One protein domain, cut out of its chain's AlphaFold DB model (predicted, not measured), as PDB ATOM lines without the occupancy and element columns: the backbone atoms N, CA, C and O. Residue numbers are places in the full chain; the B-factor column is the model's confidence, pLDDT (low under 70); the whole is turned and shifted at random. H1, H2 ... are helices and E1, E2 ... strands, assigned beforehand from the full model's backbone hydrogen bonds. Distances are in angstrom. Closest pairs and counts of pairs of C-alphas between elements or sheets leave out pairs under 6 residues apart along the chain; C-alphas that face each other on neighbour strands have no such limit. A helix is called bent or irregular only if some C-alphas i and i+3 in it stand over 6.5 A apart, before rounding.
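This is residues 43 to 59, 71 to 77, 116 to 146 and 160 to 244 of the 310 residues of an uncharacterized protein of Puccinia graminis f. sp. tritici (strain CRL 75-36-700-3 / race SCCL) (UniProt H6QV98). A small three-stranded sheet, E1, E3 and E4, has the kinked helix H3 over one face; the long helix H4 folds back from H3 and passes along the E4 edge. H5 follows H4 round a corner, and the short helices H1 and H2 make a small group away from the sheet. The 140 printed residues hold four strands, then five helices: E1 E2 E3 E4 H1 H2 H3 H4 H5. The antiparallel sheet has the order E1, E3, E4; the class is mixed, helices and strands. The whole is only just compact, close to loose, with a radius of gyration of the C-alphas of 16.9 A and spans of 49, 39 and 27 A.

E1, residues 45 to 50, is antiparallel to E3, residues 125 to 131, with N 46 and O 130 2.8 A apart. E2, residues 121 to 123, pairs with no named strand and runs on into E3 at 22 degrees. E3 and E4, residues 136 to 142, form an antiparallel hairpin, with N 127 and O 140 2.8 A apart. H1, residues 162 to 165, and H2, residues 170 to 176, only just touch, with 3 pairs of C-alphas within 8 A, the closest Ala 165 and Gln 173 at 5.7 A. H3, residues 191 to 206, is on the sheet at a height of 8.9 A; it is irregular, C-alphas 198 and 201 being 7.3 A apart. H4, residues 211 to 231, only grazes the sheet, and its residues 213 to 222 alone touch residues 199 to 206 of H3 in a helical hairpin, closest at the C-alphas of Leu 206 and Arg 214, 5.4 A. H4 and H5, residues 233 to 244, meet only through their link. Every O i to N i+4 pair is within hydrogen-bond range in H2, H4 and H5, and 7 of 12 in H3; H1 is too short for one.

E1 begins at C-alpha 45 (13.299, -8.339, 45.915). E3 is 20.1 A long, H3 22.3 A and H4 30.2 A. H5, 16.5 A, ends at C-alpha 244 (17.353, 4.609, 60.203).

The farthest C-alphas, Ser 58 and Lys 242, are 50.8 A apart. Cuts leave C-alpha gaps of 23.1 A from 59 to 71, 26.9 A from 77 to 116 and 21.7 A from 146 to 160. The link from H2 to H3 is long. Residues 59, 116 to 122 and 144 to 146 have pLDDT under 70.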
ATOM      1  N   TYR A  43      20.741  -9.081  47.014       89.25
ATOM      2  CA  TYR A  43      19.533  -8.493  46.462       89.25
ATOM      3  C   TYR A  43      18.339  -8.777  47.363       89.25
ATOM      4  O   TYR A  43      18.109  -9.905  47.783       89.25
ATOM      5  N   ILE A  44      17.544  -7.736  47.611       92.31
ATOM      6  CA  ILE A  44      16.242  -7.848  48.272       92.31
ATOM      7  C   ILE A  44      15.186  -7.464  47.246       92.31
ATOM      8  O   ILE A  44      15.163  -6.325  46.749       92.31
ATOM      9  N   LEU A  45      14.333  -8.431  46.932       93.38
ATOM     10  CA  LEU A  45      13.299  -8.339  45.915       93.38
ATOM     11  C   LEU A  45      11.924  -8.543  46.556       93.38
ATOM     12  O   LEU A  45      11.798  -9.256  47.547       93.38
ATOM     13  N   CYS A  46      10.906  -7.907  45.991       92.69
ATOM     14  CA  CYS A  46       9.507  -8.148  46.312       92.69
ATOM     15  C   CYS A  46       8.791  -8.679  45.071       92.69
ATOM     16  O   CYS A  46       9.021  -8.215  43.951       92.69
ATOM     17  N   MET A  47       7.944  -9.676  45.291       91.69
ATOM     18  CA  MET A  47       7.204 -10.397  44.266       91.69
ATOM     19  C   MET A  47       5.749 -10.440  44.685       91.69
ATOM     20  O   MET A  47       5.473 -10.691  45.854       91.69
ATOM     21  N   ASP A  48       4.841 -10.168  43.758       91.50
ATOM     22  CA  ASP A  48       3.413 -10.238  44.044       91.50
ATOM     23  C   ASP A  48       2.583 -10.393  42.761       91.50
ATOM     24  O   ASP A  48       3.010  -9.987  41.673       91.50
ATOM     25  N   GLY A  49       1.393 -10.978  42.889       90.31
ATOM     26  CA  GLY A  49       0.427 -11.170  41.814       90.31
ATOM     27  C   GLY A  49      -0.813 -10.296  41.985       90.31
ATOM     28  O   GLY A  49      -1.545 -10.416  42.958       90.31
ATOM     29  N   ASN A  50      -1.133  -9.480  40.979       90.81
ATOM     30  CA  ASN A  50      -2.339  -8.660  40.967       90.81
ATOM     31  C   ASN A  50      -3.352  -9.121  39.906       90.81
ATOM     32  O   ASN A  50      -3.218  -8.868  38.703       90.81
ATOM     33  N   PHE A  51      -4.431  -9.736  40.383       88.06
ATOM     34  CA  PHE A  51      -5.528 -10.283  39.576       88.06
ATOM     35  C   PHE A  51      -6.573  -9.241  39.130       88.06
ATOM     36  O   PHE A  51      -7.433  -9.499  38.279       88.06
ATOM     37  N   GLN A  52      -6.519  -8.012  39.656       86.12
ATOM     38  CA  GLN A  52      -7.384  -6.928  39.177       86.12
ATOM     39  C   GLN A  52      -6.998  -6.496  37.762       86.12
ATOM     40  O   GLN A  52      -7.870  -6.123  36.964       86.12
ATOM     41  N   HIS A  53      -5.710  -6.627  37.430       86.69
ATOM     42  CA  HIS A  53      -5.163  -6.511  36.087       86.69
ATOM     43  C   HIS A  53      -5.545  -7.723  35.214       86.69
ATOM     44  O   HIS A  53      -4.701  -8.312  34.553       86.69
ATOM     45  N   ARG A  54      -6.827  -8.065  35.115       85.88
ATOM     46  CA  ARG A  54      -7.337  -9.027  34.125       85.88
ATOM     47  C   ARG A  54      -7.669  -8.361  32.788       85.88
ATOM     48  O   ARG A  54      -7.884  -7.141  32.738       85.88
ATOM     49  N   ARG A  55      -7.745  -9.151  31.718       84.75
ATOM     50  CA  ARG A  55      -8.187  -8.724  30.378       84.75
ATOM     51  C   ARG A  55      -9.296  -9.651  29.883       84.75
ATOM     52  O   ARG A  55      -9.278 -10.844  30.167       84.75
ATOM     53  N   HIS A  56     -10.301  -9.091  29.211       81.88
ATOM     54  CA  HIS A  56     -11.395  -9.885  28.656       81.88
ATOM     55  C   HIS A  56     -11.020 -10.504  27.312       81.88
ATOM     56  O   HIS A  56     -10.542  -9.808  26.417       81.88
ATOM     57  N   LEU A  57     -11.374 -11.778  27.130       74.25
ATOM     58  CA  LEU A  57     -11.159 -12.520  25.886       74.25
ATOM     59  C   LEU A  57     -11.820 -11.830  24.677       74.25
ATOM     60  O   LEU A  57     -11.266 -11.829  23.581       74.25
ATOM     61  N   SER A  58     -12.969 -11.174  24.876       71.19
ATOM     62  CA  SER A  58     -13.684 -10.430  23.826       71.19
ATOM     63  C   SER A  58     -12.907  -9.231  23.264       71.19
ATOM     64  O   SER A  58     -13.236  -8.759  22.179       71.19
ATOM     65  N   ALA A  59     -11.864  -8.763  23.957       68.81
ATOM     66  CA  ALA A  59     -10.978  -7.695  23.496       68.81
ATOM     67  C   ALA A  59      -9.816  -8.197  22.607       68.81
ATOM     68  O   ALA A  59      -8.979  -7.399  22.188       68.81
ATOM     69  N   THR A  71      10.082  -3.908  27.388       77.88
ATOM     70  CA  THR A  71      11.386  -4.134  28.030       77.88
ATOM     71  C   THR A  71      11.252  -4.771  29.408       77.88
ATOM     72  O   THR A  71      12.201  -5.381  29.890       77.88
ATOM     73  N   LEU A  72      10.094  -4.617  30.058       88.75
ATOM     74  CA  LEU A  72       9.844  -5.154  31.397       88.75
ATOM     75  C   LEU A  72       9.022  -6.444  31.378       88.75
ATOM     76  O   LEU A  72       9.136  -7.239  32.309       88.75
ATOM     77  N   PHE A  73       8.203  -6.661  30.347       90.12
ATOM     78  CA  PHE A  73       7.422  -7.891  30.226       90.12
ATOM     79  C   PHE A  73       8.262  -9.037  29.681       90.12
ATOM     80  O   PHE A  73       8.857  -8.904  28.612       90.12
ATOM     81  N   ILE A  74       8.236 -10.164  30.388       87.50
ATOM     82  CA  ILE A  74       8.782 -11.430  29.898       87.50
ATOM     83  C   ILE A  74       7.784 -12.031  28.910       87.50
ATOM     84  O   ILE A  74       6.570 -12.022  29.149       87.50
ATOM     85  N   SER A  75       8.276 -12.520  27.774       84.94
ATOM     86  CA  SER A  75       7.406 -13.123  26.771       84.94
ATOM     87  C   SER A  75       6.893 -14.499  27.222       84.94
ATOM     88  O   SER A  75       7.580 -15.206  27.957       84.94
ATOM     89  N   PRO A  76       5.710 -14.943  26.752       81.75
ATOM     90  CA  PRO A  76       5.214 -16.285  27.064       81.75
ATOM     91  C   PRO A  76       6.162 -17.417  26.646       81.75
ATOM     92  O   PRO A  76       6.194 -18.447  27.304       81.75
ATOM     93  N   ALA A  77       6.935 -17.220  25.571       82.31
ATOM     94  CA  ALA A  77       7.929 -18.192  25.120       82.31
ATOM     95  C   ALA A  77       9.077 -18.331  26.133       82.31
ATOM     96  O   ALA A  77       9.400 -19.443  26.527       82.31
ATOM     97  N   ALA A 116     -16.300 -19.505  36.304       50.09
ATOM     98  CA  ALA A 116     -17.023 -18.951  35.156       50.09
ATOM     99  C   ALA A 116     -16.537 -17.547  34.737       50.09
ATOM    100  O   ALA A 116     -16.546 -17.232  33.548       50.09
ATOM    101  N   THR A 117     -16.071 -16.722  35.682       51.16
ATOM    102  CA  THR A 117     -15.565 -15.364  35.396       51.16
ATOM    103  C   THR A 117     -14.197 -15.412  34.711       51.16
ATOM    104  O   THR A 117     -13.913 -14.615  33.815       51.16
ATOM    105  N   TRP A 118     -13.372 -16.393  35.085       53.94
ATOM    106  CA  TRP A 118     -12.039 -16.608  34.524       53.94
ATOM    107  C   TRP A 118     -12.074 -17.135  33.089       53.94
ATOM    108  O   TRP A 118     -11.247 -16.732  32.281       53.94
ATOM    109  N   LYS A 119     -13.089 -17.933  32.723       58.19
ATOM    110  CA  LYS A 119     -13.293 -18.413  31.341       58.19
ATOM    111  C   LYS A 119     -13.517 -17.292  30.318       58.19
ATOM    112  O   LYS A 119     -13.286 -17.498  29.132       58.19
ATOM    113  N   ALA A 120     -13.965 -16.116  30.763       57.25
ATOM    114  CA  ALA A 120     -14.154 -14.936  29.918       57.25
ATOM    115  C   ALA A 120     -12.925 -14.003  29.886       57.25
ATOM    116  O   ALA A 120     -13.000 -12.911  29.309       57.25
ATOM    117  N   CYS A 121     -11.817 -14.400  30.518       56.06
ATOM    118  CA  CYS A 121     -10.568 -13.651  30.564       56.06
ATOM    119  C   CYS A 121      -9.455 -14.415  29.841       56.06
ATOM    120  O   CYS A 121      -9.363 -15.634  29.936       56.06
ATOM    121  N   ASP A 122      -8.621 -13.688  29.107       67.56
ATOM    122  CA  ASP A 122      -7.450 -14.230  28.412       67.56
ATOM    123  C   ASP A 122      -6.143 -13.996  29.191       67.56
ATOM    124  O   ASP A 122      -5.260 -14.846  29.148       67.56
ATOM    125  N   ASP A 123      -6.056 -12.906  29.960       72.25
ATOM    126  CA  ASP A 123      -5.106 -12.746  31.068       72.25
ATOM    127  C   ASP A 123      -5.889 -12.696  32.395       72.25
ATOM    128  O   ASP A 123      -6.836 -11.908  32.533       72.25
ATOM    129  N   THR A 124      -5.480 -13.483  33.393       79.50
ATOM    130  CA  THR A 124      -6.123 -13.521  34.721       79.50
ATOM    131  C   THR A 124      -5.491 -12.545  35.716       79.50
ATOM    132  O   THR A 124      -6.121 -12.180  36.705       79.50
ATOM    133  N   GLY A 125      -4.293 -12.044  35.427       87.00
ATOM    134  CA  GLY A 125      -3.598 -11.080  36.274       87.00
ATOM    135  C   GLY A 125      -2.229 -10.698  35.729       87.00
ATOM    136  O   GLY A 125      -1.859 -11.060  34.609       87.00
ATOM    137  N   ILE A 126      -1.472  -9.964  36.540       90.31
ATOM    138  CA  ILE A 126      -0.057  -9.676  36.302       90.31
ATOM    139  C   ILE A 126       0.723 -10.070  37.546       90.31
ATOM    140  O   ILE A 126       0.372  -9.652  38.641       90.31
ATOM    141  N   PHE A 127       1.797 -10.821  37.357       91.81
ATOM    142  CA  PHE A 127       2.802 -11.073  38.374       91.81
ATOM    143  C   PHE A 127       3.962 -10.098  38.188       91.81
ATOM    144  O   PHE A 127       4.429  -9.887  37.064       91.81
ATOM    145  N   GLY A 128       4.406  -9.464  39.265       93.88
ATOM    146  CA  GLY A 128       5.454  -8.455  39.226       93.88
ATOM    147  C   GLY A 128       6.617  -8.777  40.144       93.88
ATOM    148  O   GLY A 128       6.449  -9.387  41.194       93.88
ATOM    149  N   LEU A 129       7.798  -8.329  39.727       94.94
ATOM    150  CA  LEU A 129       9.040  -8.386  40.484       94.94
ATOM    151  C   LEU A 129       9.618  -6.976  40.579       94.94
ATOM    152  O   LEU A 129       9.877  -6.336  39.552       94.94
ATOM    153  N   ALA A 130       9.890  -6.512  41.793       96.06
ATOM    154  CA  ALA A 130      10.542  -5.236  42.046       96.06
ATOM    155  C   ALA A 130      11.681  -5.367  43.062       96.06
ATOM    156  O   ALA A 130      11.763  -6.323  43.825       96.06
ATOM    157  N   CYS A 131      12.600  -4.402  43.064       94.94
ATOM    158  CA  CYS A 131      13.632  -4.317  44.102       94.94
ATOM    159  C   CYS A 131      13.143  -3.517  45.320       94.94
ATOM    160  O   CYS A 131      12.191  -2.741  45.226       94.94
ATOM    161  N   ARG A 132      13.892  -3.572  46.430       92.12
ATOM    162  CA  ARG A 132      13.657  -2.778  47.662       92.12
ATOM    163  C   ARG A 132      13.581  -1.246  47.494       92.12
ATOM    164  O   ARG A 132      13.316  -0.534  48.464       92.12
ATOM    165  N   HIS A 133      13.889  -0.713  46.310       93.38
ATOM    166  CA  HIS A 133      13.781   0.712  45.957       93.38
ATOM    167  C   HIS A 133      12.568   1.014  45.064       93.38
ATOM    168  O   HIS A 133      12.567   2.021  44.351       93.38
ATOM    169  N   ASP A 134      11.584   0.117  45.062       94.69
ATOM    170  CA  ASP A 134      10.331   0.224  44.318       94.69
ATOM    171  C   ASP A 134      10.559   0.407  42.809       94.69
ATOM    172  O   ASP A 134       9.812   1.113  42.134       94.69
ATOM    173  N   GLN A 135      11.631  -0.192  42.276       95.75
ATOM    174  CA  GLN A 135      11.885  -0.248  40.834       95.75
ATOM    175  C   GLN A 135      11.381  -1.574  40.289       95.75
ATOM    176  O   GLN A 135      11.815  -2.627  40.761       95.75
ATOM    177  N   ILE A 136      10.516  -1.504  39.281       96.81
ATOM    178  CA  ILE A 136       9.946  -2.656  38.585       96.81
ATOM    179  C   ILE A 136      11.047  -3.290  37.743       96.81
ATOM    180  O   ILE A 136      11.579  -2.646  36.838       96.81
ATOM    181  N   LEU A 137      11.384  -4.541  38.035       95.19
ATOM    182  CA  LEU A 137      12.400  -5.290  37.305       95.19
ATOM    183  C   LEU A 137      11.766  -6.068  36.164       95.19
ATOM    184  O   LEU A 137      12.218  -5.945  35.028       95.19
ATOM    185  N   ARG A 138      10.720  -6.848  36.450       94.38
ATOM    186  CA  ARG A 138      10.019  -7.670  35.459       94.38
ATOM    187  C   ARG A 138       8.531  -7.775  35.766       94.38
ATOM    188  O   ARG A 138       8.120  -7.676  36.920       94.38
ATOM    189  N   LEU A 139       7.747  -7.975  34.713       93.25
ATOM    190  CA  LEU A 139       6.316  -8.249  34.760       93.25
ATOM    191  C   LEU A 139       6.017  -9.485  33.908       93.25
ATOM    192  O   LEU A 139       6.627  -9.691  32.858       93.25
ATOM    193  N   ILE A 140       5.064 -10.297  34.344       90.44
ATOM    194  CA  ILE A 140       4.613 -11.496  33.640       90.44
ATOM    195  C   ILE A 140       3.086 -11.486  33.642       90.44
ATOM    196  O   ILE A 140       2.462 -11.175  34.654       90.44
ATOM    197  N   ASN A 141       2.461 -11.808  32.510       87.00
ATOM    198  CA  ASN A 141       1.019 -12.043  32.498       87.00
ATOM    199  C   ASN A 141       0.718 -13.399  33.139       87.00
ATOM    200  O   ASN A 141       1.307 -14.403  32.750       87.00
ATOM    201  N   ILE A 142      -0.251 -13.433  34.046       82.38
ATOM    202  CA  ILE A 142      -0.781 -14.686  34.582       82.38
ATOM    203  C   ILE A 142      -1.829 -15.196  33.587       82.38
ATOM    204  O   ILE A 142      -2.784 -14.482  33.261       82.38
ATOM    205  N   VAL A 143      -1.633 -16.411  33.075       71.75
ATOM    206  CA  VAL A 143      -2.542 -17.073  32.131       71.75
ATOM    207  C   VAL A 143      -2.983 -18.385  32.770       71.75
ATOM    208  O   VAL A 143      -2.166 -19.284  32.882       71.75
ATOM    209  N   GLN A 144      -4.249 -18.463  33.204       57.56
ATOM    210  CA  GLN A 144      -4.884 -19.665  33.778       57.56
ATOM    211  C   GLN A 144      -3.979 -20.402  34.785       57.56
ATOM    212  O   GLN A 144      -3.366 -21.413  34.470       57.56
ATOM    213  N   SER A 145      -3.889 -19.857  35.998       46.50
ATOM    214  CA  SER A 145      -3.034 -20.359  37.076       46.50
ATOM    215  C   SER A 145      -3.375 -21.798  37.481       46.50
ATOM    216  O   SER A 145      -4.496 -22.069  37.914       46.50
ATOM    217  N   GLY A 146      -2.385 -22.684  37.399       40.00
ATOM    218  CA  GLY A 146      -2.181 -23.752  38.373       40.00
ATOM    219  C   GLY A 146      -0.943 -23.386  39.189       40.00
ATOM    220  O   GLY A 146       0.057 -22.962  38.611       40.00
ATOM    221  N   THR A 160       7.822 -12.568  54.581       87.06
ATOM    222  CA  THR A 160       6.478 -12.008  54.430       87.06
ATOM    223  C   THR A 160       6.561 -10.498  54.592       87.06
ATOM    224  O   THR A 160       7.230 -10.013  55.502       87.06
ATOM    225  N   SER A 161       5.890  -9.717  53.743       87.00
ATOM    226  CA  SER A 161       5.909  -8.259  53.900       87.00
ATOM    227  C   SER A 161       5.427  -7.842  55.300       87.00
ATOM    228  O   SER A 161       4.614  -8.521  55.930       87.00
ATOM    229  N   VAL A 162       5.965  -6.743  55.834       87.44
ATOM    230  CA  VAL A 162       5.832  -6.410  57.263       87.44
ATOM    231  C   VAL A 162       4.376  -6.159  57.669       87.44
ATOM    232  O   VAL A 162       4.018  -6.472  58.804       87.44
ATOM    233  N   PHE A 163       3.521  -5.642  56.776       84.19
ATOM    234  CA  PHE A 163       2.099  -5.470  57.096       84.19
ATOM    235  C   PHE A 163       1.326  -6.788  57.083       84.19
ATOM    236  O   PHE A 163       0.400  -6.948  57.877       84.19
ATOM    237  N   HIS A 164       1.724  -7.745  56.244       82.62
ATOM    238  CA  HIS A 164       1.096  -9.060  56.196       82.62
ATOM    239  C   HIS A 164       1.639 -10.003  57.272       82.62
ATOM    240  O   HIS A 164       0.902 -10.849  57.758       82.62
ATOM    241  N   ALA A 165       2.878  -9.836  57.735       85.50
ATOM    242  CA  ALA A 165       3.480 -10.736  58.717       85.50
ATOM    243  C   ALA A 165       2.604 -10.913  59.973       85.50
ATOM    244  O   ALA A 165       2.408 -12.034  60.429       85.50
ATOM    245  N   TYR A 166       2.006  -9.835  60.487       83.62
ATOM    246  CA  TYR A 166       1.186  -9.878  61.703       83.62
ATOM    247  C   TYR A 166      -0.145 -10.627  61.564       83.62
ATOM    248  O   TYR A 166      -0.740 -10.953  62.590       83.62
ATOM    249  N   VAL A 167      -0.618 -10.897  60.340       81.69
ATOM    250  CA  VAL A 167      -1.812 -11.736  60.143       81.69
ATOM    251  C   VAL A 167      -1.496 -13.230  60.197       81.69
ATOM    252  O   VAL A 167      -2.416 -14.034  60.314       81.69
ATOM    253  N   HIS A 168      -0.217 -13.607  60.160       79.19
ATOM    254  CA  HIS A 168       0.200 -14.992  60.342       79.19
ATOM    255  C   HIS A 168       0.359 -15.336  61.823       79.19
ATOM    256  O   HIS A 168       0.600 -14.472  62.672       79.19
ATOM    257  N   GLN A 169       0.296 -16.631  62.124       80.06
ATOM    258  CA  GLN A 169       0.656 -17.157  63.436       80.06
ATOM    259  C   GLN A 169       2.068 -16.715  63.857       80.06
ATOM    260  O   GLN A 169       2.958 -16.509  63.029       80.06
ATOM    261  N   TRP A 170       2.273 -16.572  65.169       83.44
ATOM    262  CA  TRP A 170       3.528 -16.075  65.752       83.44
ATOM    263  C   TRP A 170       4.765 -16.843  65.262       83.44
ATOM    264  O   TRP A 170       5.817 -16.278  64.984       83.44
ATOM    265  N   SER A 171       4.576 -18.139  65.098       82.50
ATOM    266  CA  SER A 171       5.493 -19.129  64.561       82.50
ATOM    267  C   SER A 171       6.088 -18.697  63.195       82.50
ATOM    268  O   SER A 171       7.300 -18.540  63.034       82.50
ATOM    269  N   CYS A 172       5.223 -18.327  62.250       81.00
ATOM    270  CA  CYS A 172       5.584 -17.802  60.934       81.00
ATOM    271  C   CYS A 172       6.146 -16.385  61.002       81.00
ATOM    272  O   CYS A 172       7.016 -16.026  60.212       81.00
ATOM    273  N   GLN A 173       5.689 -15.568  61.957       88.19
ATOM    274  CA  GLN A 173       6.292 -14.257  62.182       88.19
ATOM    275  C   GLN A 173       7.769 -14.403  62.560       88.19
ATOM    276  O   GLN A 173       8.607 -13.702  62.002       88.19
ATOM    277  N   LEU A 174       8.117 -15.336  63.448       88.69
ATOM    278  CA  LEU A 174       9.511 -15.578  63.819       88.69
ATOM    279  C   LEU A 174      10.368 -15.998  62.620       88.69
ATOM    280  O   LEU A 174      11.490 -15.512  62.487       88.69
ATOM    281  N   GLN A 175       9.852 -16.861  61.743       84.75
ATOM    282  CA  GLN A 175      10.607 -17.378  60.597       84.75
ATOM    283  C   GLN A 175      10.703 -16.385  59.431       84.75
ATOM    284  O   GLN A 175      11.772 -16.234  58.846       84.75
ATOM    285  N   TYR A 176       9.621 -15.661  59.127       87.94
ATOM    286  CA  TYR A 176       9.499 -14.913  57.870       87.94
ATOM    287  C   TYR A 176       9.315 -13.408  58.029       87.94
ATOM    288  O   TYR A 176       9.367 -12.704  57.026       87.94
ATOM    289  N   ASN A 177       9.119 -12.865  59.235       90.75
ATOM    290  CA  ASN A 177       8.978 -11.415  59.401       90.75
ATOM    291  C   ASN A 177      10.343 -10.714  59.212       90.75
ATOM    292  O   ASN A 177      11.260 -10.948  60.007       90.75
ATOM    293  N   PRO A 178      10.492  -9.793  58.242       91.12
ATOM    294  CA  PRO A 178      11.732  -9.059  57.995       91.12
ATOM    295  C   PRO A 178      12.216  -8.234  59.190       91.12
ATOM    296  O   PRO A 178      13.401  -7.942  59.296       91.12
ATOM    297  N   ARG A 179      11.316  -7.844  60.106       90.94
ATOM    298  CA  ARG A 179      11.665  -7.094  61.326       90.94
ATOM    299  C   ARG A 179      12.282  -7.959  62.412       90.94
ATOM    300  O   ARG A 179      12.937  -7.419  63.297       90.94
ATOM    301  N   LEU A 180      12.056  -9.267  62.359       90.62
ATOM    302  CA  LEU A 180      12.570 -10.219  63.338       90.62
ATOM    303  C   LEU A 180      13.795 -10.970  62.811       90.62
ATOM    304  O   LEU A 180      14.469 -11.633  63.592       90.62
ATOM    305  N   ASN A 181      14.104 -10.865  61.519       89.25
ATOM    306  CA  ASN A 181      15.157 -11.638  60.872       89.25
ATOM    307  C   ASN A 181      16.264 -10.749  60.307       89.25
ATOM    308  O   ASN A 181      16.028  -9.652  59.802       89.25
ATOM    309  N   ASN A 182      17.496 -11.248  60.387       88.94
ATOM    310  CA  ASN A 182      18.666 -10.548  59.869       88.94
ATOM    311  C   ASN A 182      18.677 -10.545  58.331       88.94
ATOM    312  O   ASN A 182      18.000 -11.338  57.683       88.94
ATOM    313  N   GLY A 183      19.440  -9.623  57.741       88.31
ATOM    314  CA  GLY A 183      19.618  -9.511  56.287       88.31
ATOM    315  C   GLY A 183      18.615  -8.595  55.577       88.31
ATOM    316  O   GLY A 183      18.947  -8.004  54.556       88.31
ATOM    317  N   TRP A 184      17.422  -8.360  56.127       89.69
ATOM    318  CA  TRP A 184      16.406  -7.525  55.462       89.69
ATOM    319  C   TRP A 184      16.612  -6.011  55.643       89.69
ATOM    320  O   TRP A 184      16.096  -5.189  54.867       89.69
ATOM    321  N   GLY A 185      17.376  -5.624  56.668       88.69
ATOM    322  CA  GLY A 185      17.530  -4.236  57.099       88.69
ATOM    323  C   GLY A 185      16.176  -3.600  57.431       88.69
ATOM    324  O   GLY A 185      15.302  -4.234  58.012       88.69
ATOM    325  N   MET A 186      15.962  -2.347  57.019       88.56
ATOM    326  CA  MET A 186      14.679  -1.653  57.227       88.56
ATOM    327  C   MET A 186      13.649  -1.872  56.107       88.56
ATOM    328  O   MET A 186      12.680  -1.114  56.016       88.56
ATOM    329  N   SER A 187      13.857  -2.868  55.240       89.75
ATOM    330  CA  SER A 187      12.954  -3.146  54.117       89.75
ATOM    331  C   SER A 187      11.590  -3.619  54.631       89.75
ATOM    332  O   SER A 187      11.519  -4.449  55.529       89.75
ATOM    333  N   ASP A 188      10.508  -3.078  54.072       89.88
ATOM    334  CA  ASP A 188       9.136  -3.404  54.481       89.88
ATOM    335  C   ASP A 188       8.492  -4.518  53.643       89.88
ATOM    336  O   ASP A 188       7.507  -5.107  54.070       89.88
ATOM    337  N   GLY A 189       9.046  -4.830  52.469       90.06
ATOM    338  CA  GLY A 189       8.487  -5.820  51.541       90.06
ATOM    339  C   GLY A 189       7.281  -5.317  50.734       90.06
ATOM    340  O   GLY A 189       6.778  -6.039  49.886       90.06
ATOM    341  N   GLU A 190       6.867  -4.062  50.914       90.38
ATOM    342  CA  GLU A 190       5.608  -3.496  50.387       90.38
ATOM    343  C   GLU A 190       5.772  -2.802  49.021       90.38
ATOM    344  O   GLU A 190       4.915  -2.045  48.559       90.38
ATOM    345  N   GLY A 191       6.919  -3.002  48.365       92.25
ATOM    346  CA  GLY A 191       7.245  -2.305  47.119       92.25
ATOM    347  C   GLY A 191       6.264  -2.612  45.988       92.25
ATOM    348  O   GLY A 191       5.884  -1.701  45.248       92.25
ATOM    349  N   MET A 192       5.808  -3.865  45.883       93.94
ATOM    350  CA  MET A 192       4.840  -4.256  44.859       93.94
ATOM    351  C   MET A 192       3.465  -3.634  45.094       93.94
ATOM    352  O   MET A 192       2.895  -3.107  44.144       93.94
ATOM    353  N   GLU A 193       2.990  -3.554  46.337       93.38
ATOM    354  CA  GLU A 193       1.726  -2.880  46.664       93.38
ATOM    355  C   GLU A 193       1.741  -1.398  46.269       93.38
ATOM    356  O   GLU A 193       0.802  -0.884  45.651       93.38
ATOM    357  N   ARG A 194       2.859  -0.700  46.520       94.88
ATOM    358  CA  ARG A 194       3.044   0.691  46.068       94.88
ATOM    359  C   ARG A 194       3.008   0.813  44.543       94.88
ATOM    360  O   ARG A 194       2.429   1.761  44.007       94.88
ATOM    361  N   ILE A 195       3.615  -0.139  43.838       96.56
ATOM    362  CA  ILE A 195       3.607  -0.196  42.372       96.56
ATOM    363  C   ILE A 195       2.193  -0.477  41.847       96.56
ATOM    364  O   ILE A 195       1.744   0.191  40.914       96.56
ATOM    365  N   TRP A 196       1.456  -1.404  42.456       95.94
ATOM    366  CA  TRP A 196       0.076  -1.701  42.086       95.94
ATOM    367  C   TRP A 196      -0.841  -0.510  42.293       95.94
ATOM    368  O   TRP A 196      -1.605  -0.171  41.387       95.94
ATOM    369  N   ALA A 197      -0.702   0.202  43.409       95.94
ATOM    370  CA  ALA A 197      -1.415   1.451  43.629       95.94
ATOM    371  C   ALA A 197      -1.132   2.467  42.505       95.94
ATOM    372  O   ALA A 197      -2.063   3.069  41.963       95.94
ATOM    373  N   TYR A 198       0.132   2.601  42.082       96.69
ATOM    374  CA  TYR A 198       0.535   3.492  40.989       96.69
ATOM    375  C   TYR A 198      -0.028   3.086  39.611       96.69
ATOM    376  O   TYR A 198      -0.365   3.955  38.792       96.69
ATOM    377  N   LEU A 199      -0.135   1.781  39.343       96.38
ATOM    378  CA  LEU A 199      -0.666   1.220  38.094       96.38
ATOM    379  C   LEU A 199      -2.197   1.097  38.079       96.38
ATOM    380  O   LEU A 199      -2.785   0.997  36.997       96.38
ATOM    381  N   SER A 200      -2.850   1.177  39.241       95.88
ATOM    382  CA  SER A 200      -4.297   0.994  39.399       95.88
ATOM    383  C   SER A 200      -5.181   1.840  38.467       95.88
ATOM    384  O   SER A 200      -6.174   1.297  37.967       95.88
ATOM    385  N   PRO A 201      -4.837   3.097  38.096       96.31
ATOM    386  CA  PRO A 201      -5.663   3.879  37.172       96.31
ATOM    387  C   PRO A 201      -5.780   3.260  35.771       96.31
ATOM    388  O   PRO A 201      -6.697   3.593  35.022       96.31
ATOM    389  N   LEU A 202      -4.865   2.357  35.401       94.31
ATOM    390  CA  LEU A 202      -4.888   1.654  34.118       94.31
ATOM    391  C   LEU A 202      -5.798   0.419  34.120       94.31
ATOM    392  O   LEU A 202      -6.139  -0.082  33.052       94.31
ATOM    393  N   ILE A 203      -6.209  -0.087  35.286       91.88
ATOM    394  CA  ILE A 203      -6.935  -1.362  35.389       91.88
ATOM    395  C   ILE A 203      -8.236  -1.332  34.581       91.88
ATOM    396  O   ILE A 203      -8.502  -2.240  33.794       91.88
ATOM    397  N   SER A 204      -9.049  -0.291  34.771       91.62
ATOM    398  CA  SER A 204     -10.374  -0.199  34.151       91.62
ATOM    399  C   SER A 204     -10.286  -0.053  32.628       91.62
ATOM    400  O   SER A 204     -10.929  -0.796  31.888       91.62
ATOM    401  N   SER A 205      -9.437   0.860  32.148       90.50
ATOM    402  CA  SER A 205      -9.304   1.155  30.720       90.50
ATOM    403  C   SER A 205      -8.644   0.015  29.945       90.50
ATOM    404  O   SER A 205      -9.070  -0.308  28.836       90.50
ATOM    405  N   LEU A 206      -7.640  -0.646  30.529       90.44
ATOM    406  CA  LEU A 206      -6.908  -1.713  29.849       90.44
ATOM    407  C   LEU A 206      -7.629  -3.062  29.856       90.44
ATOM    408  O   LEU A 206      -7.238  -3.965  29.111       90.44
ATOM    409  N   ARG A 207      -8.693  -3.209  30.651       88.62
ATOM    410  CA  ARG A 207      -9.509  -4.429  30.710       88.62
ATOM    411  C   ARG A 207     -10.154  -4.785  29.366       88.62
ATOM    412  O   ARG A 207     -10.311  -5.967  29.066       88.62
ATOM    413  N   TYR A 208     -10.493  -3.766  28.579       87.94
ATOM    414  CA  TYR A 208     -11.169  -3.883  27.281       87.94
ATOM    415  C   TYR A 208     -10.257  -3.537  26.097       87.94
ATOM    416  O   TYR A 208     -10.714  -3.451  24.961       87.94
ATOM    417  N   SER A 209      -8.971  -3.297  26.357       87.12
ATOM    418  CA  SER A 209      -7.995  -2.991  25.312       87.12
ATOM    419  C   SER A 209      -7.417  -4.268  24.699       87.12
ATOM    420  O   SER A 209      -7.330  -5.294  25.371       87.12
ATOM    421  N   THR A 210      -6.963  -4.184  23.447       86.06
ATOM    422  CA  THR A 210      -6.187  -5.256  22.794       86.06
ATOM    423  C   THR A 210      -4.938  -5.596  23.615       86.06
ATOM    424  O   THR A 210      -4.372  -4.699  24.257       86.06
ATOM    425  N   LYS A 211      -4.421  -6.822  23.502       82.38
ATOM    426  CA  LYS A 211      -3.201  -7.281  24.184       82.38
ATOM    427  C   LYS A 211      -2.029  -6.333  23.953       82.38
ATOM    428  O   LYS A 211      -1.361  -5.932  24.905       82.38
ATOM    429  N   THR A 212      -1.813  -5.920  22.706       82.88
ATOM    430  CA  THR A 212      -0.686  -5.048  22.348       82.88
ATOM    431  C   THR A 212      -0.777  -3.680  23.032       82.88
ATOM    432  O   THR A 212       0.186  -3.234  23.657       82.88
ATOM    433  N   HIS A 213      -1.938  -3.016  22.975       86.12
ATOM    434  CA  HIS A 213      -2.139  -1.722  23.643       86.12
ATOM    435  C   HIS A 213      -1.960  -1.813  25.157       86.12
ATOM    436  O   HIS A 213      -1.308  -0.951  25.745       86.12
ATOM    437  N   ARG A 214      -2.499  -2.867  25.773       88.31
ATOM    438  CA  ARG A 214      -2.363  -3.125  27.205       88.31
ATOM    439  C   ARG A 214      -0.902  -3.229  27.630       88.31
ATOM    440  O   ARG A 214      -0.479  -2.510  28.533       88.31
ATOM    441  N   LEU A 215      -0.147  -4.103  26.966       87.88
ATOM    442  CA  LEU A 215       1.262  -4.339  27.269       87.88
ATOM    443  C   LEU A 215       2.086  -3.062  27.091       87.88
ATOM    444  O   LEU A 215       2.841  -2.687  27.982       87.88
ATOM    445  N   VAL A 216       1.881  -2.336  25.989       87.19
ATOM    446  CA  VAL A 216       2.578  -1.068  25.735       87.19
ATOM    447  C   VAL A 216       2.232  -0.012  26.787       87.19
ATOM    448  O   VAL A 216       3.128   0.686  27.254       87.19
ATOM    449  N   ALA A 217       0.963   0.119  27.182       90.50
ATOM    450  CA  ALA A 217       0.540   1.101  28.177       90.50
ATOM    451  C   ALA A 217       1.132   0.814  29.565       90.50
ATOM    452  O   ALA A 217       1.666   1.726  30.202       90.50
ATOM    453  N   LEU A 218       1.082  -0.444  30.009       92.94
ATOM    454  CA  LEU A 218       1.667  -0.873  31.282       92.94
ATOM    455  C   LEU A 218       3.179  -0.696  31.284       92.94
ATOM    456  O   LEU A 218       3.729  -0.136  32.227       92.94
ATOM    457  N   ASP A 219       3.849  -1.115  30.216       91.06
ATOM    458  CA  ASP A 219       5.296  -1.014  30.093       91.06
ATOM    459  C   ASP A 219       5.750   0.460  30.040       91.06
ATOM    460  O   ASP A 219       6.737   0.818  30.682       91.06
ATOM    461  N   LEU A 220       5.009   1.349  29.361       90.00
ATOM    462  CA  LEU A 220       5.273   2.799  29.360       90.00
ATOM    463  C   LEU A 220       5.108   3.415  30.747       90.00
ATOM    464  O   LEU A 220       5.986   4.150  31.201       90.00
ATOM    465  N   ARG A 221       4.001   3.107  31.427       94.44
ATOM    466  CA  ARG A 221       3.721   3.612  32.774       94.44
ATOM    467  C   ARG A 221       4.761   3.113  33.780       94.44
ATOM    468  O   ARG A 221       5.246   3.901  34.583       94.44
ATOM    469  N   SER A 222       5.154   1.847  33.671       95.19
ATOM    470  CA  SER A 222       6.183   1.216  34.505       95.19
ATOM    471  C   SER A 222       7.576   1.794  34.245       95.19
ATOM    472  O   SER A 222       8.311   2.084  35.183       95.19
ATOM    473  N   SER A 223       7.926   2.050  32.979       92.12
ATOM    474  CA  SER A 223       9.190   2.719  32.628       92.12
ATOM    475  C   SER A 223       9.257   4.118  33.244       92.12
ATOM    476  O   SER A 223      10.254   4.484  33.855       92.12
ATOM    477  N   HIS A 224       8.164   4.880  33.147       93.81
ATOM    478  CA  HIS A 224       8.088   6.219  33.724       93.81
ATOM    479  C   HIS A 224       8.175   6.213  35.261       93.81
ATOM    480  O   HIS A 224       8.836   7.080  35.841       93.81
ATOM    481  N   HIS A 225       7.554   5.229  35.923       95.88
ATOM    482  CA  HIS A 225       7.723   4.993  37.362       95.88
ATOM    483  C   HIS A 225       9.198   4.792  37.717       95.88
ATOM    484  O   HIS A 225       9.731   5.483  38.590       95.88
ATOM    485  N   ASN A 226       9.880   3.914  36.978       95.38
ATOM    486  CA  ASN A 226      11.293   3.638  37.197       95.38
ATOM    487  C   ASN A 226      12.166   4.883  36.965       95.38
ATOM    488  O   ASN A 226      12.996   5.233  37.800       95.38
ATOM    489  N   ASP A 227      11.946   5.627  35.880       93.25
ATOM    490  CA  ASP A 227      12.688   6.863  35.592       93.25
ATOM    491  C   ASP A 227      12.503   7.928  36.685       93.25
ATOM    492  O   ASP A 227      13.460   8.595  37.096       93.25
ATOM    493  N   THR A 228      11.289   8.039  37.224       94.50
ATOM    494  CA  THR A 228      10.993   8.933  38.350       94.50
ATOM    495  C   THR A 228      11.741   8.492  39.610       94.50
ATOM    496  O   THR A 228      12.372   9.311  40.282       94.50
ATOM    497  N   GLY A 229      11.740   7.194  39.925       94.00
ATOM    498  CA  GLY A 229      12.459   6.657  41.083       94.00
ATOM    499  C   GLY A 229      13.989   6.677  40.939       94.00
ATOM    500  O   GLY A 229      14.708   6.812  41.937       94.00
ATOM    501  N   LYS A 230      14.516   6.624  39.710       92.56
ATOM    502  CA  LYS A 230      15.932   6.900  39.420       92.56
ATOM    503  C   LYS A 230      16.279   8.358  39.693       92.56
ATOM    504  O   LYS A 230      17.241   8.621  40.413       92.56
ATOM    505  N   THR A 231      15.468   9.287  39.195       93.12
ATOM    506  CA  THR A 231      15.675  10.732  39.395       93.12
ATOM    507  C   THR A 231      15.642  11.105  40.880       93.12
ATOM    508  O   THR A 231      16.488  11.857  41.356       93.12
ATOM    509  N   ASN A 232      14.731  10.504  41.648       93.12
ATOM    510  CA  ASN A 232      14.578  10.764  43.083       93.12
ATOM    511  C   ASN A 232      15.476   9.894  43.981       93.12
ATOM    512  O   ASN A 232      15.310   9.887  45.200       93.12
ATOM    513  N   SER A 233      16.428   9.158  43.403       90.81
ATOM    514  CA  SER A 233      17.243   8.163  44.109       90.81
ATOM    515  C   SER A 233      17.992   8.716  45.321       90.81
ATOM    516  O   SER A 233      17.910   8.135  46.400       90.81
ATOM    517  N   VAL A 234      18.685   9.843  45.156       91.31
ATOM    518  CA  VAL A 234      19.477  10.472  46.224       91.31
ATOM    519  C   VAL A 234      18.579  10.921  47.371       91.31
ATOM    520  O   VAL A 234      18.883  10.662  48.531       91.31
ATOM    521  N   ARG A 235      17.437  11.539  47.047       94.38
ATOM    522  CA  ARG A 235      16.457  11.964  48.050       94.38
ATOM    523  C   ARG A 235      15.899  10.770  48.822       94.38
ATOM    524  O   ARG A 235      15.884  10.808  50.043       94.38
ATOM    525  N   LEU A 236      15.503   9.707  48.120       91.94
ATOM    526  CA  LEU A 236      14.994   8.484  48.742       91.94
ATOM    527  C   LEU A 236      16.004   7.891  49.735       91.94
ATOM    528  O   LEU A 236      15.627   7.519  50.842       91.94
ATOM    529  N   LEU A 237      17.278   7.797  49.341       91.38
ATOM    530  CA  LEU A 237      18.334   7.261  50.202       91.38
ATOM    531  C   LEU A 237      18.602   8.163  51.409       91.38
ATOM    532  O   LEU A 237      18.749   7.651  52.515       91.38
ATOM    533  N   LEU A 238      18.610   9.485  51.220       94.50
ATOM    534  CA  LEU A 238      18.763  10.444  52.312       94.50
ATOM    535  C   LEU A 238      17.617  10.335  53.327       94.50
ATOM    536  O   LEU A 238      17.861  10.292  54.530       94.50
ATOM    537  N   ASP A 239      16.375  10.276  52.847       94.62
ATOM    538  CA  ASP A 239      15.195  10.187  53.707       94.62
ATOM    539  C   ASP A 239      15.175   8.851  54.472       94.62
ATOM    540  O   ASP A 239      14.918   8.838  55.676       94.62
ATOM    541  N   ARG A 240      15.542   7.739  53.817       92.56
ATOM    542  CA  ARG A 240      15.708   6.435  54.483       92.56
ATOM    543  C   ARG A 240      16.842   6.442  55.506       92.56
ATOM    544  O   ARG A 240      16.663   5.901  56.591       92.56
ATOM    545  N   GLY A 241      17.978   7.062  55.192       93.56
ATOM    546  CA  GLY A 241      19.106   7.190  56.118       93.56
ATOM    547  C   GLY A 241      18.703   7.906  57.405       93.56
ATOM    548  O   GLY A 241      18.905   7.374  58.490       93.56
ATOM    549  N   LYS A 242      18.007   9.043  57.286       96.38
ATOM    550  CA  LYS A 242      17.476   9.780  58.446       96.38
ATOM    551  C   LYS A 242      16.508   8.949  59.288       96.38
ATOM    552  O   LYS A 242      16.551   9.010  60.510       96.38
ATOM    553  N   GLN A 243      15.632   8.174  58.644       94.81
ATOM    554  CA  GLN A 243      14.710   7.284  59.357       94.81
ATOM    555  C   GLN A 243      15.453   6.190  60.130       94.81
ATOM    556  O   GLN A 243      15.076   5.883  61.257       94.81
ATOM    557  N   VAL A 244      16.506   5.613  59.541       93.81
ATOM    558  CA  VAL A 244      17.353   4.609  60.203       93.81
ATOM    559  C   VAL A 244      18.074   5.221  61.405       93.81
ATOM    560  O   VAL A 244      18.062   4.624  62.477       93.81
TER     561      VAL A 244